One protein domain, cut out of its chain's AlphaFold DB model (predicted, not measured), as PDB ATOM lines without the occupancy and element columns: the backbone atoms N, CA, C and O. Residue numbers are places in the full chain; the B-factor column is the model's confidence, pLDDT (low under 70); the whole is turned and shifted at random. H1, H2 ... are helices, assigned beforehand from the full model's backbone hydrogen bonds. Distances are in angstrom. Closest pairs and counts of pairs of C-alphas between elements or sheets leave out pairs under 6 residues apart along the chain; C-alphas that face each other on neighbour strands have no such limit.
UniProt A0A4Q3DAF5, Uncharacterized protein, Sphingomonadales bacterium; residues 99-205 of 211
ATOM      1  N   GLY A  99     102.123 192.070 194.608       39.59
ATOM      2  CA  GLY A  99     101.761 190.740 195.107       39.59
ATOM      3  C   GLY A  99     100.494 190.142 194.474       39.59
ATOM      4  O   GLY A  99     100.406 188.926 194.353       39.59
ATOM      5  N   SER A 100      99.532 190.952 194.011       46.59
ATOM      6  CA  SER A 100      98.349 190.449 193.292       46.59
ATOM      7  C   SER A 100      98.615 190.200 191.806       46.59
ATOM      8  O   SER A 100      97.985 189.332 191.212       46.59
ATOM      9  N   SER A 101      99.529 190.963 191.197       45.81
ATOM     10  CA  SER A 101      99.794 190.928 189.751       45.81
ATOM     11  C   SER A 101     100.765 189.815 189.348       45.81
ATOM     12  O   SER A 101     100.567 189.172 188.317       45.81
ATOM     13  N   ILE A 102     101.793 189.544 190.163       47.66
ATOM     14  CA  ILE A 102     102.695 188.401 189.937       47.66
ATOM     15  C   ILE A 102     101.929 187.091 190.153       47.66
ATOM     16  O   ILE A 102     102.009 186.191 189.312       47.66
ATOM     17  N   GLY A 103     101.090 187.034 191.192       54.69
ATOM     18  CA  GLY A 103     100.310 185.841 191.491       54.69
ATOM     19  C   GLY A 103      99.277 185.466 190.440       54.69
ATOM     20  O   GLY A 103      99.071 184.284 190.159       54.69
ATOM     21  N   SER A 104      98.693 186.455 189.758       64.75
ATOM     22  CA  SER A 104      97.803 186.174 188.629       64.75
ATOM     23  C   SER A 104      98.520 185.539 187.433       64.75
ATOM     24  O   SER A 104      97.898 184.763 186.709       64.75
ATOM     25  N   ASN A 105      99.813 185.818 187.230       81.31
ATOM     26  CA  ASN A 105     100.532 185.337 186.047       81.31
ATOM     27  C   ASN A 105     100.908 183.857 186.168       81.31
ATOM     28  O   ASN A 105     100.674 183.105 185.227       81.31
ATOM     29  N   ILE A 106     101.413 183.409 187.325       86.31
ATOM     30  CA  ILE A 106     101.786 181.995 187.527       86.31
ATOM     31  C   ILE A 106     100.551 181.092 187.472       86.31
ATOM     32  O   ILE A 106     100.589 180.023 186.868       86.31
ATOM     33  N   VAL A 107      99.432 181.526 188.060       89.00
ATOM     34  CA  VAL A 107      98.171 180.770 188.018       89.00
ATOM     35  C   VAL A 107      97.661 180.620 186.581       89.00
ATOM     36  O   VAL A 107      97.219 179.535 186.200       89.00
ATOM     37  N   ALA A 108      97.736 181.685 185.776       88.25
ATOM     38  CA  ALA A 108      97.353 181.643 184.366       88.25
ATOM     39  C   ALA A 108      98.292 180.748 183.541       88.25
ATOM     40  O   ALA A 108      97.815 179.933 182.752       88.25
ATOM     41  N   GLU A 109      99.603 180.846 183.765       87.94
ATOM     42  CA  GLU A 109     100.609 180.035 183.073       87.94
ATOM     43  C   GLU A 109     100.432 178.546 183.382       87.94
ATOM     44  O   GLU A 109     100.326 177.725 182.471       87.94
ATOM     45  N   PHE A 110     100.280 178.204 184.666       93.12
ATOM     46  CA  PHE A 110      99.961 176.847 185.101       93.12
ATOM     47  C   PHE A 110      98.697 176.332 184.409       93.12
ATOM     48  O   PHE A 110      98.657 175.206 183.915       93.12
ATOM     49  N   PHE A 111      97.647 177.156 184.364       93.81
ATOM     50  CA  PHE A 111      96.386 176.776 183.745       93.81
ATOM     51  C   PHE A 111      96.541 176.460 182.254       93.81
ATOM     52  O   PHE A 111      95.997 175.452 181.792       93.81
ATOM     53  N   LEU A 112      97.265 177.299 181.510       90.62
ATOM     54  CA  LEU A 112      97.514 177.112 180.080       90.62
ATOM     55  C   LEU A 112      98.370 175.870 179.832       90.62
ATOM     56  O   LEU A 112      97.929 174.967 179.118       90.62
ATOM     57  N   TYR A 113      99.518 175.777 180.505       91.94
ATOM     58  CA  TYR A 113     100.432 174.641 180.414       91.94
ATOM     59  C   TYR A 113      99.719 173.317 180.711       91.94
ATOM     60  O   TYR A 113      99.729 172.399 179.889       91.94
ATOM     61  N   CYS A 114      99.024 173.221 181.849       94.06
ATOM     62  CA  CYS A 114      98.301 172.004 182.196       94.06
ATOM     63  C   CYS A 114      97.135 171.722 181.243       94.06
ATOM     64  O   CYS A 114      96.842 170.560 180.995       94.06
ATOM     65  N   SER A 115      96.459 172.732 180.689       93.31
ATOM     66  CA  SER A 115      95.397 172.474 179.707       93.31
ATOM     67  C   SER A 115      95.959 171.792 178.456       93.31
ATOM     68  O   SER A 115      95.411 170.773 178.045       93.31
ATOM     69  N   MET A 116      97.087 172.275 177.927       90.88
ATOM     70  CA  MET A 116      97.750 171.678 176.761       90.88
ATOM     71  C   MET A 116      98.300 170.279 177.069       90.88
ATOM     72  O   MET A 116      98.058 169.331 176.324       90.88
ATOM     73  N   ALA A 117      98.977 170.125 178.211       91.19
ATOM     74  CA  ALA A 117      99.503 168.847 178.680       91.19
ATOM     75  C   ALA A 117      98.412 167.773 178.793       91.19
ATOM     76  O   ALA A 117      98.542 166.677 178.253       91.19
ATOM     77  N   LEU A 118      97.317 168.084 179.491       92.12
ATOM     78  CA  LEU A 118      96.254 167.116 179.760       92.12
ATOM     79  C   LEU A 118      95.421 166.824 178.506       92.12
ATOM     80  O   LEU A 118      94.900 165.716 178.373       92.12
ATOM     81  N   GLU A 119      95.300 167.783 177.586       91.62
ATOM     82  CA  GLU A 119      94.692 167.552 176.275       91.62
ATOM     83  C   GLU A 119      95.505 166.550 175.451       91.62
ATOM     84  O   GLU A 119      94.935 165.584 174.938       91.62
ATOM     85  N   TRP A 120      96.831 166.705 175.412       91.25
ATOM     86  CA  TRP A 120      97.710 165.735 174.763       91.25
ATOM     87  C   TRP A 120      97.585 164.342 175.385       91.25
ATOM     88  O   TRP A 120      97.352 163.365 174.673       91.25
ATOM     89  N   VAL A 121      97.655 164.235 176.720       91.38
ATOM     90  CA  VAL A 121      97.529 162.937 177.412       91.38
ATOM     91  C   VAL A 121      96.201 162.264 177.060       91.38
ATOM     92  O   VAL A 121      96.160 161.055 176.850       91.38
ATOM     93  N   LYS A 122      95.117 163.038 176.961       89.81
ATOM     94  CA  LYS A 122      93.786 162.519 176.639       89.81
ATOM     95  C   LYS A 122      93.661 162.032 175.194       89.81
ATOM     96  O   LYS A 122      92.998 161.022 174.965       89.81
ATOM     97  N   ASN A 123      94.229 162.769 174.242       88.19
ATOM     98  CA  ASN A 123      93.967 162.562 172.817       88.19
ATOM     99  C   ASN A 123      95.040 161.720 172.118       88.19
ATOM    100  O   ASN A 123      94.723 160.988 171.184       88.19
ATOM    101  N   GLU A 124      96.293 161.828 172.551       84.00
ATOM    102  CA  GLU A 124      97.444 161.305 171.814       84.00
ATOM    103  C   GLU A 124      98.233 160.241 172.575       84.00
ATOM    104  O   GLU A 124      98.984 159.489 171.953       84.00
ATOM    105  N   SER A 125      98.064 160.122 173.898       79.50
ATOM    106  CA  SER A 125      98.736 159.055 174.638       79.50
ATOM    107  C   SER A 125      98.181 157.689 174.208       79.50
ATOM    108  O   SER A 125      97.002 157.405 174.442       79.50
ATOM    109  N   PRO A 126      99.016 156.781 173.668       69.75
ATOM    110  CA  PRO A 126      98.560 155.471 173.200       69.75
ATOM    111  C   PRO A 126      98.054 154.560 174.332       69.75
ATOM    112  O   PRO A 126      97.453 153.520 174.070       69.75
ATOM    113  N   ILE A 127      98.295 154.930 175.597       69.12
ATOM    114  CA  ILE A 127      98.057 154.082 176.774       69.12
ATOM    115  C   ILE A 127      96.944 154.653 177.680       69.12
ATOM    116  O   ILE A 127      96.348 153.915 178.473       69.12
ATOM    117  N   MET A 128      96.621 155.949 177.568       76.19
ATOM    118  CA  MET A 128      95.958 156.699 178.647       76.19
ATOM    119  C   MET A 128      94.702 157.471 178.222       76.19
ATOM    120  O   MET A 128      94.517 158.630 178.576       76.19
ATOM    121  N   THR A 129      93.762 156.805 177.555       76.06
ATOM    122  CA  THR A 129      92.442 157.401 177.255       76.06
ATOM    123  C   THR A 129      91.524 157.523 178.481       76.06
ATOM    124  O   THR A 129      90.546 158.268 178.452       76.06
ATOM    125  N   ALA A 130      91.833 156.805 179.565       85.44
ATOM    126  CA  ALA A 130      91.038 156.745 180.790       85.44
ATOM    127  C   ALA A 130      91.791 157.391 181.964       85.44
ATOM    128  O   ALA A 130      92.962 157.076 182.191       85.44
ATOM    129  N   TYR A 131      91.125 158.270 182.723       86.56
ATOM    130  CA  TYR A 131      91.749 159.029 183.818       86.56
ATOM    131  C   TYR A 131      92.302 158.129 184.932       86.56
ATOM    132  O   TYR A 131      93.252 158.499 185.612       86.56
ATOM    133  N   GLU A 132      91.752 156.928 185.103       88.69
ATOM    134  CA  GLU A 132      92.207 155.909 186.056       88.69
ATOM    135  C   GLU A 132      93.614 155.397 185.750       88.69
ATOM    136  O   GLU A 132      94.284 154.873 186.635       88.69
ATOM    137  N   LYS A 133      94.064 155.547 184.502       90.88
ATOM    138  CA  LYS A 133      95.395 155.125 184.060       90.88
ATOM    139  C   LYS A 133      96.420 156.248 184.103       90.88
ATOM    140  O   LYS A 133      97.594 155.992 183.855       90.88
ATOM    141  N   TRP A 134      95.995 157.482 184.370       94.25
ATOM    142  CA  TRP A 134      96.910 158.615 184.403       94.25
ATOM    143  C   TRP A 134      97.764 158.560 185.679       94.25
ATOM    144  O   TRP A 134      97.218 158.281 186.753       94.25
ATOM    145  N   PRO A 135      99.066 158.887 185.589       95.62
ATOM    146  CA  PRO A 135      99.923 159.135 186.740       95.62
ATOM    147  C   PRO A 135      99.251 160.030 187.782       95.62
ATOM    148  O   PRO A 135      98.508 160.961 187.445       95.62
ATOM    149  N   GLU A 136      99.529 159.767 189.060       96.88
ATOM    150  CA  GLU A 136      98.919 160.515 190.162       96.88
ATOM    151  C   GLU A 136      99.176 162.020 190.045       96.88
ATOM    152  O   GLU A 136      98.238 162.802 190.203       96.88
ATOM    153  N   THR A 137     100.389 162.417 189.659       97.44
ATOM    154  CA  THR A 137     100.773 163.812 189.407       97.44
ATOM    155  C   THR A 137      99.887 164.476 188.351       97.44
ATOM    156  O   THR A 137      99.379 165.573 188.575       97.44
ATOM    157  N   LEU A 138      99.623 163.808 187.220       96.44
ATOM    158  CA  LEU A 138      98.786 164.355 186.144       96.44
ATOM    159  C   LEU A 138      97.319 164.486 186.573       96.44
ATOM    160  O   LEU A 138      96.657 165.483 186.278       96.44
ATOM    161  N   ASN A 139      96.804 163.508 187.321       96.88
ATOM    162  CA  ASN A 139      95.459 163.589 187.891       96.88
ATOM    163  C   ASN A 139      95.333 164.695 188.951       96.88
ATOM    164  O   ASN A 139      94.300 165.375 189.014       96.88
ATOM    165  N   PHE A 140      96.381 164.907 189.748       97.94
ATOM    166  CA  PHE A 140      96.440 165.998 190.710       97.94
ATOM    167  C   PHE A 140      96.478 167.352 190.000       97.94
ATOM    168  O   PHE A 140      95.629 168.202 190.267       97.94
ATOM    169  N   ALA A 141      97.355 167.521 189.008       97.62
ATOM    170  CA  ALA A 141      97.429 168.721 188.177       97.62
ATOM    171  C   ALA A 141      96.095 169.044 187.491       97.62
ATOM    172  O   ALA A 141      95.645 170.189 187.525       97.62
ATOM    173  N   ARG A 142      95.384 168.034 186.968       97.00
ATOM    174  CA  ARG A 142      94.017 168.197 186.440       97.00
ATOM    175  C   ARG A 142      93.046 168.737 187.487       97.00
ATOM    176  O   ARG A 142      92.225 169.602 187.183       97.00
ATOM    177  N   THR A 143      93.128 168.228 188.713       97.44
ATOM    178  CA  THR A 143      92.279 168.672 189.824       97.44
ATOM    179  C   THR A 143      92.563 170.132 190.185       97.44
ATOM    180  O   THR A 143      91.621 170.916 190.311       97.44
ATOM    181  N   ILE A 144      93.836 170.527 190.258       98.00
ATOM    182  CA  ILE A 144      94.253 171.913 190.514       98.00
ATOM    183  C   ILE A 144      93.835 172.848 189.376       98.00
ATOM    184  O   ILE A 144      93.233 173.891 189.628       98.00
ATOM    185  N   ARG A 145      94.055 172.453 188.117       97.19
ATOM    186  CA  ARG A 145      93.616 173.211 186.936       97.19
ATOM    187  C   ARG A 145      92.109 173.466 186.966       97.19
ATOM    188  O   ARG A 145      91.663 174.575 186.674       97.19
ATOM    189  N   ASN A 146      91.311 172.465 187.340       96.56
ATOM    190  CA  ASN A 146      89.867 172.638 187.500       96.56
ATOM    191  C   ASN A 146      89.530 173.583 188.654       96.56
ATOM    192  O   ASN A 146      88.664 174.438 188.493       96.56
ATOM    193  N   ALA A 147      90.229 173.487 189.786       96.88
ATOM    194  CA  ALA A 147      90.032 174.428 190.881       96.88
ATOM    195  C   ALA A 147      90.295 175.875 190.438       96.88
ATOM    196  O   ALA A 147      89.482 176.751 190.731       96.88
ATOM    197  N   ILE A 148      91.360 176.122 189.666       95.88
ATOM    198  CA  ILE A 148      91.679 177.440 189.089       95.88
ATOM    199  C   ILE A 148      90.529 177.958 188.212       95.88
ATOM    200  O   ILE A 148      90.063 179.075 188.433       95.88
ATOM    201  N   ALA A 149      90.002 177.137 187.292       94.25
ATOM    202  CA  ALA A 149      88.846 177.501 186.455       94.25
ATOM    203  C   ALA A 149      87.589 177.879 187.262       94.25
ATOM    204  O   ALA A 149      86.707 178.564 186.746       94.25
ATOM    205  N   HIS A 150      87.500 177.442 188.517       94.38
ATOM    206  CA  HIS A 150      86.371 177.689 189.408       94.38
ATOM    207  C   HIS A 150      86.746 178.568 190.612       94.38
ATOM    208  O   HIS A 150      86.207 178.404 191.707       94.38
ATOM    209  N   GLY A 151      87.673 179.511 190.423       93.88
ATOM    210  CA  GLY A 151      87.995 180.528 191.432       93.88
ATOM    211  C   GLY A 151      88.829 180.011 192.609       93.88
ATOM    212  O   GLY A 151      88.763 180.561 193.706       93.88
ATOM    213  N   GLY A 152      89.596 178.940 192.403       94.88
ATOM    214  CA  GLY A 152      90.528 178.372 193.380       94.88
ATOM    215  C   GLY A 152      89.923 177.353 194.349       94.88
ATOM    216  O   GLY A 152      90.561 177.023 195.350       94.88
ATOM    217  N   SER A 153      88.713 176.852 194.081       97.00
ATOM    218  CA  SER A 153      88.014 175.888 194.949       97.00
ATOM    219  C   SER A 153      87.844 174.523 194.289       97.00
ATOM    220  O   SER A 153      87.599 174.436 193.089       97.00
ATOM    221  N   ILE A 154      87.932 173.443 195.068       97.50
ATOM    222  CA  ILE A 154      87.758 172.075 194.557       97.50
ATOM    223  C   ILE A 154      86.320 171.866 194.063       97.50
ATOM    224  O   ILE A 154      85.356 172.079 194.799       97.50
ATOM    225  N   THR A 155      86.168 171.386 192.826       94.44
ATOM    226  CA  THR A 155      84.858 171.171 192.180       94.44
ATOM    227  C   THR A 155      84.567 169.720 191.815       94.44
ATOM    228  O   THR A 155      83.679 169.448 191.011       94.44
ATOM    229  N   VAL A 156      85.276 168.761 192.410       93.81
ATOM    230  CA  VAL A 156      85.068 167.331 192.149       93.81
ATOM    231  C   VAL A 156      83.647 166.925 192.559       93.81
ATOM    232  O   VAL A 156      83.302 166.962 193.736       93.81
ATOM    233  N   GLN A 157      82.807 166.577 191.578       92.00
ATOM    234  CA  GLN A 157      81.394 166.235 191.805       92.00
ATOM    235  C   GLN A 157      81.146 164.731 191.918       92.00
ATOM    236  O   GLN A 157      80.255 164.313 192.651       92.00
ATOM    237  N   SER A 158      81.898 163.925 191.165       92.62
ATOM    238  CA  SER A 158      81.719 162.477 191.167       92.62
ATOM    239  C   SER A 158      82.491 161.858 192.335       92.62
ATOM    240  O   SER A 158      83.694 162.113 192.457       92.62
ATOM    241  N   PRO A 159      81.855 161.010 193.164       92.38
ATOM    242  CA  PRO A 159      82.538 160.310 194.252       92.38
ATOM    243  C   PRO A 159      83.610 159.337 193.742       92.38
ATOM    244  O   PRO A 159      84.554 159.044 194.467       92.38
ATOM    245  N   ASN A 160      83.490 158.897 192.487       92.25
ATOM    246  CA  ASN A 160      84.427 157.982 191.837       92.25
ATOM    247  C   ASN A 160      85.454 158.717 190.960       92.25
ATOM    248  O   ASN A 160      86.193 158.076 190.219       92.25
ATOM    249  N   ALA A 161      85.488 160.054 190.989       92.31
ATOM    250  CA  ALA A 161      86.482 160.802 190.233       92.31
ATOM    251  C   ALA A 161      87.889 160.513 190.766       92.31
ATOM    252  O   ALA A 161      88.173 160.689 191.952       92.31
ATOM    253  N   VAL A 162      88.788 160.139 189.862       93.19
ATOM    254  CA  VAL A 162      90.218 160.036 190.148       93.19
ATOM    255  C   VAL A 162      90.780 161.448 190.284       93.19
ATOM    256  O   VAL A 162      90.470 162.308 189.464       93.19
ATOM    257  N   THR A 163      91.566 161.724 191.319       90.00
ATOM    258  CA  THR A 163      92.069 163.080 191.612       90.00
ATOM    259  C   THR A 163      93.569 163.143 191.872       90.00
ATOM    260  O   THR A 163      94.109 164.238 191.977       90.00
ATOM    261  N   GLY A 164      94.249 161.991 191.912       95.44
ATOM    262  CA  GLY A 164      95.693 161.907 192.135       95.44
ATOM    263  C   GLY A 164      96.124 162.316 193.545       95.44
ATOM    264  O   GLY A 164      95.315 162.761 194.363       95.44
ATOM    265  N   SER A 165      97.408 162.142 193.838       97.56
ATOM    266  CA  SER A 165      98.054 162.669 195.036       97.56
ATOM    267  C   SER A 165      99.369 163.338 194.648       97.56
ATOM    268  O   SER A 165     100.006 162.939 193.674       97.56
ATOM    269  N   TRP A 166      99.739 164.398 195.361       98.12
ATOM    270  CA  TRP A 166     100.981 165.120 195.112       98.12
ATOM    271  C   TRP A 166     101.480 165.778 196.394       98.12
ATOM    272  O   TRP A 166     100.725 166.464 197.084       98.12
ATOM    273  N   ASN A 167     102.750 165.545 196.726       96.38
ATOM    274  CA  ASN A 167     103.399 166.070 197.929       96.38
ATOM    275  C   ASN A 167     102.564 165.865 199.218       96.38
ATOM    276  O   ASN A 167     102.311 166.794 199.984       96.38
ATOM    277  N   GLY A 168     102.035 164.650 199.406       96.94
ATOM    278  CA  GLY A 168     101.188 164.287 200.551       96.94
ATOM    279  C   GLY A 168      99.770 164.878 200.537       96.94
ATOM    280  O   GLY A 168      98.977 164.578 201.428       96.94
ATOM    281  N   ARG A 169      99.416 165.689 199.533       97.19
ATOM    282  CA  ARG A 169      98.083 166.279 199.370       97.19
ATOM    283  C   ARG A 169      97.234 165.423 198.436       97.19
ATOM    284  O   ARG A 169      97.701 164.932 197.410       97.19
ATOM    285  N   LYS A 170      95.954 165.275 198.776       97.50
ATOM    286  CA  LYS A 170      94.947 164.598 197.955       97.50
ATOM    287  C   LYS A 170      93.605 165.279 198.160       97.50
ATOM    288  O   LYS A 170      93.143 165.390 199.291       97.50
ATOM    289  N   TYR A 171      92.982 165.697 197.067       97.19
ATOM    290  CA  TYR A 171      91.659 166.317 197.083       97.19
ATOM    291  C   TYR A 171      90.641 165.343 196.530       97.19
ATOM    292  O   TYR A 171      90.899 164.682 195.536       97.19
ATOM    293  N   THR A 172      89.484 165.216 197.159       95.94
ATOM    294  CA  THR A 172      88.452 164.250 196.767       95.94
ATOM    295  C   THR A 172      87.101 164.940 196.619       95.94
ATOM    296  O   THR A 172      86.960 166.133 196.874       95.94
ATOM    297  N   CYS A 173      86.064 164.185 196.254       96.25
ATOM    298  CA  CYS A 173      84.689 164.690 196.271       96.25
ATOM    299  C   CYS A 173      84.254 165.199 197.664       96.25
ATOM    300  O   CYS A 173      83.371 166.052 197.753       96.25
ATOM    301  N   LYS A 174      84.872 164.714 198.756       96.75
ATOM    302  CA  LYS A 174      84.595 165.194 200.123       96.75
ATOM    303  C   LYS A 174      85.120 166.609 200.372       96.75
ATOM    304  O   LYS A 174      84.626 167.281 201.267       96.75
ATOM    305  N   ASP A 175      86.073 167.062 199.563       97.44
ATOM    306  CA  ASP A 175      86.673 168.394 199.643       97.44
ATOM    307  C   ASP A 175      85.949 169.416 198.750       97.44
ATOM    308  O   ASP A 175      86.439 170.525 198.557       97.44
ATOM    309  N   LYS A 176      84.792 169.079 198.166       97.25
ATOM    310  CA  LYS A 176      84.045 169.989 197.286       97.25
ATOM    311  C   LYS A 176      83.754 171.326 197.983       97.25
ATOM    312  O   LYS A 176      83.201 171.361 199.077       97.25
ATOM    313  N   GLY A 177      84.083 172.428 197.311       96.69
ATOM    314  CA  GLY A 177      83.933 173.792 197.825       96.69
ATOM    315  C   GLY A 177      85.084 174.262 198.716       96.69
ATOM    316  O   GLY A 177      85.142 175.440 199.056       96.69
ATOM    317  N   ARG A 178      86.033 173.383 199.062       97.31
ATOM    318  CA  ARG A 178      87.243 173.758 199.794       97.31
ATOM    319  C   ARG A 178      88.110 174.665 198.928       97.31
ATOM    320  O   ARG A 178      88.479 174.296 197.811       97.31
ATOM    321  N   ARG A 179      88.438 175.846 199.450       96.69
ATOM    322  CA  ARG A 179      89.316 176.809 198.783       96.69
ATOM    323  C   ARG A 179      90.771 176.398 198.982       96.69
ATOM    324  O   ARG A 179      91.291 176.506 200.085       96.69
ATOM    325  N   VAL A 180      91.414 175.946 197.910       96.69
ATOM    326  CA  VAL A 180      92.797 175.439 197.939       96.69
ATOM    327  C   VAL A 180      93.805 176.452 197.408       96.69
ATOM    328  O   VAL A 180      94.952 176.436 197.835       96.69
ATOM    329  N   ILE A 181      93.379 177.386 196.553       94.12
ATOM    330  CA  ILE A 181      94.222 178.479 196.050       94.12
ATOM    331  C   ILE A 181      93.692 179.818 196.590       94.12
ATOM    332  O   ILE A 181      92.487 180.084 196.488       94.12
ATOM    333  N   PRO A 182      94.551 180.682 197.166       90.50
ATOM    334  CA  PRO A 182      96.004 180.527 197.364       90.50
ATOM    335  C   PRO A 182      96.399 179.859 198.702       90.50
ATOM    336  O   PRO A 182      97.553 179.932 199.106       90.50
ATOM    337  N   HIS A 183      95.452 179.284 199.452       89.56
ATOM    338  CA  HIS A 183      95.675 178.932 200.864       89.56
ATOM    339  C   HIS A 183      96.513 177.670 201.101       89.56
ATOM    340  O   HIS A 183      97.342 177.653 202.003       89.56
ATOM    341  N   GLU A 184      96.275 176.604 200.341       95.50
ATOM    342  CA  GLU A 184      96.932 175.300 200.533       95.50
ATOM    343  C   GLU A 184      97.953 174.982 199.445       95.50
ATOM    344  O   GLU A 184      98.900 174.225 199.679       95.50
ATOM    345  N   ILE A 185      97.722 175.557 198.267       95.94
ATOM    346  CA  ILE A 185      98.576 175.509 197.092       95.94
ATOM    347  C   ILE A 185      99.006 176.948 196.817       95.94
ATOM    348  O   ILE A 185      98.198 177.775 196.381       95.94
ATOM    349  N   ALA A 186     100.270 177.235 197.110       93.56
ATOM    350  CA  ALA A 186     100.900 178.505 196.793       93.56
ATOM    351  C   ALA A 186     101.422 178.502 195.348       93.56
ATOM    352  O   ALA A 186     101.539 177.463 194.700       93.56
ATOM    353  N   GLU A 187     101.804 179.668 194.836       89.50
ATOM    354  CA  GLU A 187     102.388 179.798 193.492       89.50
ATOM    355  C   GLU A 187     103.660 178.959 193.313       89.50
ATOM    356  O   GLU A 187     103.861 178.349 192.265       89.50
ATOM    357  N   GLY A 188     104.484 178.857 194.361       89.25
ATOM    358  CA  GLY A 188     105.649 177.974 194.364       89.25
ATOM    359  C   GLY A 188     105.278 176.496 194.199       89.25
ATOM    360  O   GLY A 188     105.975 175.778 193.486       89.25
ATOM    361  N   ASP A 189     104.160 176.050 194.788       95.50
ATOM    362  CA  ASP A 189     103.655 174.686 194.588       95.50
ATOM    363  C   ASP A 189     103.225 174.467 193.127       95.50
ATOM    364  O   ASP A 189     103.482 173.401 192.576       95.50
ATOM    365  N   LEU A 190     102.610 175.467 192.480       95.06
ATOM    366  CA  LEU A 190     102.208 175.376 191.069       95.06
ATOM    367  C   LEU A 190     103.417 175.205 190.145       95.06
ATOM    368  O   LEU A 190     103.376 174.366 189.248       95.06
ATOM    369  N   ILE A 191     104.501 175.948 190.385       92.56
ATOM    370  CA  ILE A 191     105.742 175.827 189.602       92.56
ATOM    371  C   ILE A 191     106.350 174.428 189.758       92.56
ATOM    372  O   ILE A 191     106.708 173.800 188.764       92.56
ATOM    373  N   LEU A 192     106.444 173.918 190.991       93.56
ATOM    374  CA  LEU A 192     106.965 172.569 191.237       93.56
ATOM    375  C   LEU A 192     106.089 171.500 190.577       93.56
ATOM    376  O   LEU A 192     106.603 170.592 189.932       93.56
ATOM    377  N   LEU A 193     104.767 171.654 190.661       96.69
ATOM    378  CA  LEU A 193     103.829 170.752 190.011       96.69
ATOM    379  C   LEU A 193     103.959 170.786 188.479       96.69
ATOM    380  O   LEU A 193     103.804 169.743 187.852       96.69
ATOM    381  N   MET A 194     104.282 171.930 187.862       95.06
ATOM    382  CA  MET A 194     104.581 171.985 186.422       95.06
ATOM    383  C   MET A 194     105.815 171.162 186.064       95.06
ATOM    384  O   MET A 194     105.774 170.450 185.068       95.06
ATOM    385  N   PHE A 195     106.886 171.221 186.862       93.38
ATOM    386  CA  PHE A 195     108.075 170.398 186.616       93.38
ATOM    387  C   PHE A 195     107.774 168.904 186.738       93.38
ATOM    388  O   PHE A 195     108.163 168.139 185.863       93.38
ATOM    389  N   ASP A 196     107.013 168.494 187.752       95.88
ATOM    390  CA  ASP A 196     106.657 167.082 187.917       95.88
ATOM    391  C   ASP A 196     105.724 166.595 186.794       95.88
ATOM    392  O   ASP A 196     105.855 165.470 186.312       95.88
ATOM    393  N   VAL A 197     104.797 167.444 186.330       95.44
ATOM    394  CA  VAL A 197     103.984 167.171 185.131       95.44
ATOM    395  C   VAL A 197     104.878 167.010 183.902       95.44
ATOM    396  O   VAL A 197     104.662 166.090 183.115       95.44
ATOM    397  N   ASP A 198     105.890 167.863 183.748       93.50
ATOM    398  CA  ASP A 198     106.842 167.813 182.640       93.50
ATOM    399  C   ASP A 198     107.618 166.493 182.615       93.50
ATOM    400  O   ASP A 198     107.729 165.854 181.566       93.50
ATOM    401  N   GLU A 199     108.087 166.049 183.784       91.25
ATOM    402  CA  GLU A 199     108.751 164.759 183.949       91.25
ATOM    403  C   GLU A 199     107.832 163.587 183.591       91.25
ATOM    404  O   GLU A 199     108.259 162.670 182.883       91.25
ATOM    405  N   GLU A 200     106.571 163.603 184.039       94.19
ATOM    406  CA  GLU A 200     105.599 162.565 183.673       94.19
ATOM    407  C   GLU A 200     105.353 162.532 182.164       94.19
ATOM    408  O   GLU A 200     105.358 161.463 181.554       94.19
ATOM    409  N   LEU A 201     105.197 163.693 181.528       91.56
ATOM    410  CA  LEU A 201     105.055 163.780 180.076       91.56
ATOM    411  C   LEU A 201     106.277 163.207 179.350       91.56
ATOM    412  O   LEU A 201     106.121 162.457 178.385       91.56
ATOM    413  N   THR A 202     107.492 163.493 179.826       90.56
ATOM    414  CA  THR A 202     108.720 162.900 179.278       90.56
ATOM    415  C   THR A 202     108.729 161.377 179.424       90.56
ATOM    416  O   THR A 202     109.078 160.684 178.466       90.56
ATOM    417  N   ARG A 203     108.298 160.832 180.572       91.25
ATOM    418  CA  ARG A 203     108.165 159.374 180.779       91.25
ATOM    419  C   ARG A 203     107.143 158.743 179.837       91.25
ATOM    420  O   ARG A 203     107.331 157.609 179.409       91.25
ATOM    421  N   LEU A 204     106.092 159.479 179.485       90.75
ATOM    422  CA  LEU A 204     105.067 159.058 178.528       90.75
ATOM    423  C   LEU A 204     105.466 159.265 177.062       90.75
ATOM    424  O   LEU A 204     104.642 159.039 176.178       90.75
ATOM    425  N   HIS A 205     106.709 159.677 176.797       90.88
ATOM    426  CA  HIS A 205     107.205 159.999 175.459       90.88
ATOM    427  C   HIS A 205     106.370 161.072 174.750       90.88
ATOM    428  O   HIS A 205     106.236 161.050 173.524       90.88
TER     429      HIS A 205
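AT A GLANCE: This is residues 99 to 205 of the 211 residues of an uncharacterized protein of Sphingomonadales bacterium (UniProt A0A4Q3DAF5). Two long helices, H1 and H3, lie side by side and run the same way, and the shorter H2 packs across one side of this pair, running opposite ways to both. On the side of H2 away from H1 and H3, the long unnamed stretch of residues 150 to 186 loops out and back before it leads into H3. The printed part has 107 residues with three named helices, H1, H2 and H3 in that order along the chain, and no named strand; its class is all helix. The whole is compact, with a radius of gyration of the C-alphas of 13.2 A, and the C-alphas span 41 by 30 by 22 A along their three main axes.

HOW THE PARTS SIT: Begin with the longest helix, H1, residues 99 to 123. It touches H3, residues 187 to 203, at a shallow tilt of 20 degrees, and the two run the same way. Look for their closest C-alphas at Ile 106 and Glu 187, 6.4 A apart. With residues 107 to 118 alone, H1 also touches H2, residues 136 to 149, at a steep tilt of 54 degrees, opposite ways. Here the closest C-alphas are those of Phe 111 and Arg 145, 5.5 A apart. H2 and H3 form a helical hairpin, running opposite ways with their lines at 45 degrees. They touch with residues 137 to 141 of H2 and 193 to 200 of H3 alone, and their closest C-alphas, those of Leu 138 and Val 197, are 6.0 A apart. The helix packing is mostly crossed, but only just: of the 3 pairs that touch, 1 is at a shallow tilt. In H2 and H3 every O i to N i+4 pair is within hydrogen-bond range, and in H1 19 of 21 are.

IN THESE COORDINATES: Find C-alpha 99 at (101.761, 190.740, 195.107); from there H1 runs 36.8 A to C-alpha 123 at (93.967, 162.562, 172.817). H2 covers residues 136 to 149 and measures 20.1 A from first to last C-alpha. H3 runs 24.7 A from C-alpha 187 to C-alpha 203 at (108.165, 159.374, 180.779).

THE WHOLE: The two C-alphas farthest apart are those of Gly 99 and Pro 126, 41.6 A. The printed part runs from residue 99 to residue 205 and has no cut. Both links are long: 12 residues, 124 to 135, join H1 to H2, and 37 residues, 150 to 186, join H2 to H3. In the B-factor column the mean pLDDT of the printed part is 90.2; look for values under 70 at residues 99 to 104, which belong to H1, and at residues 126 to 127.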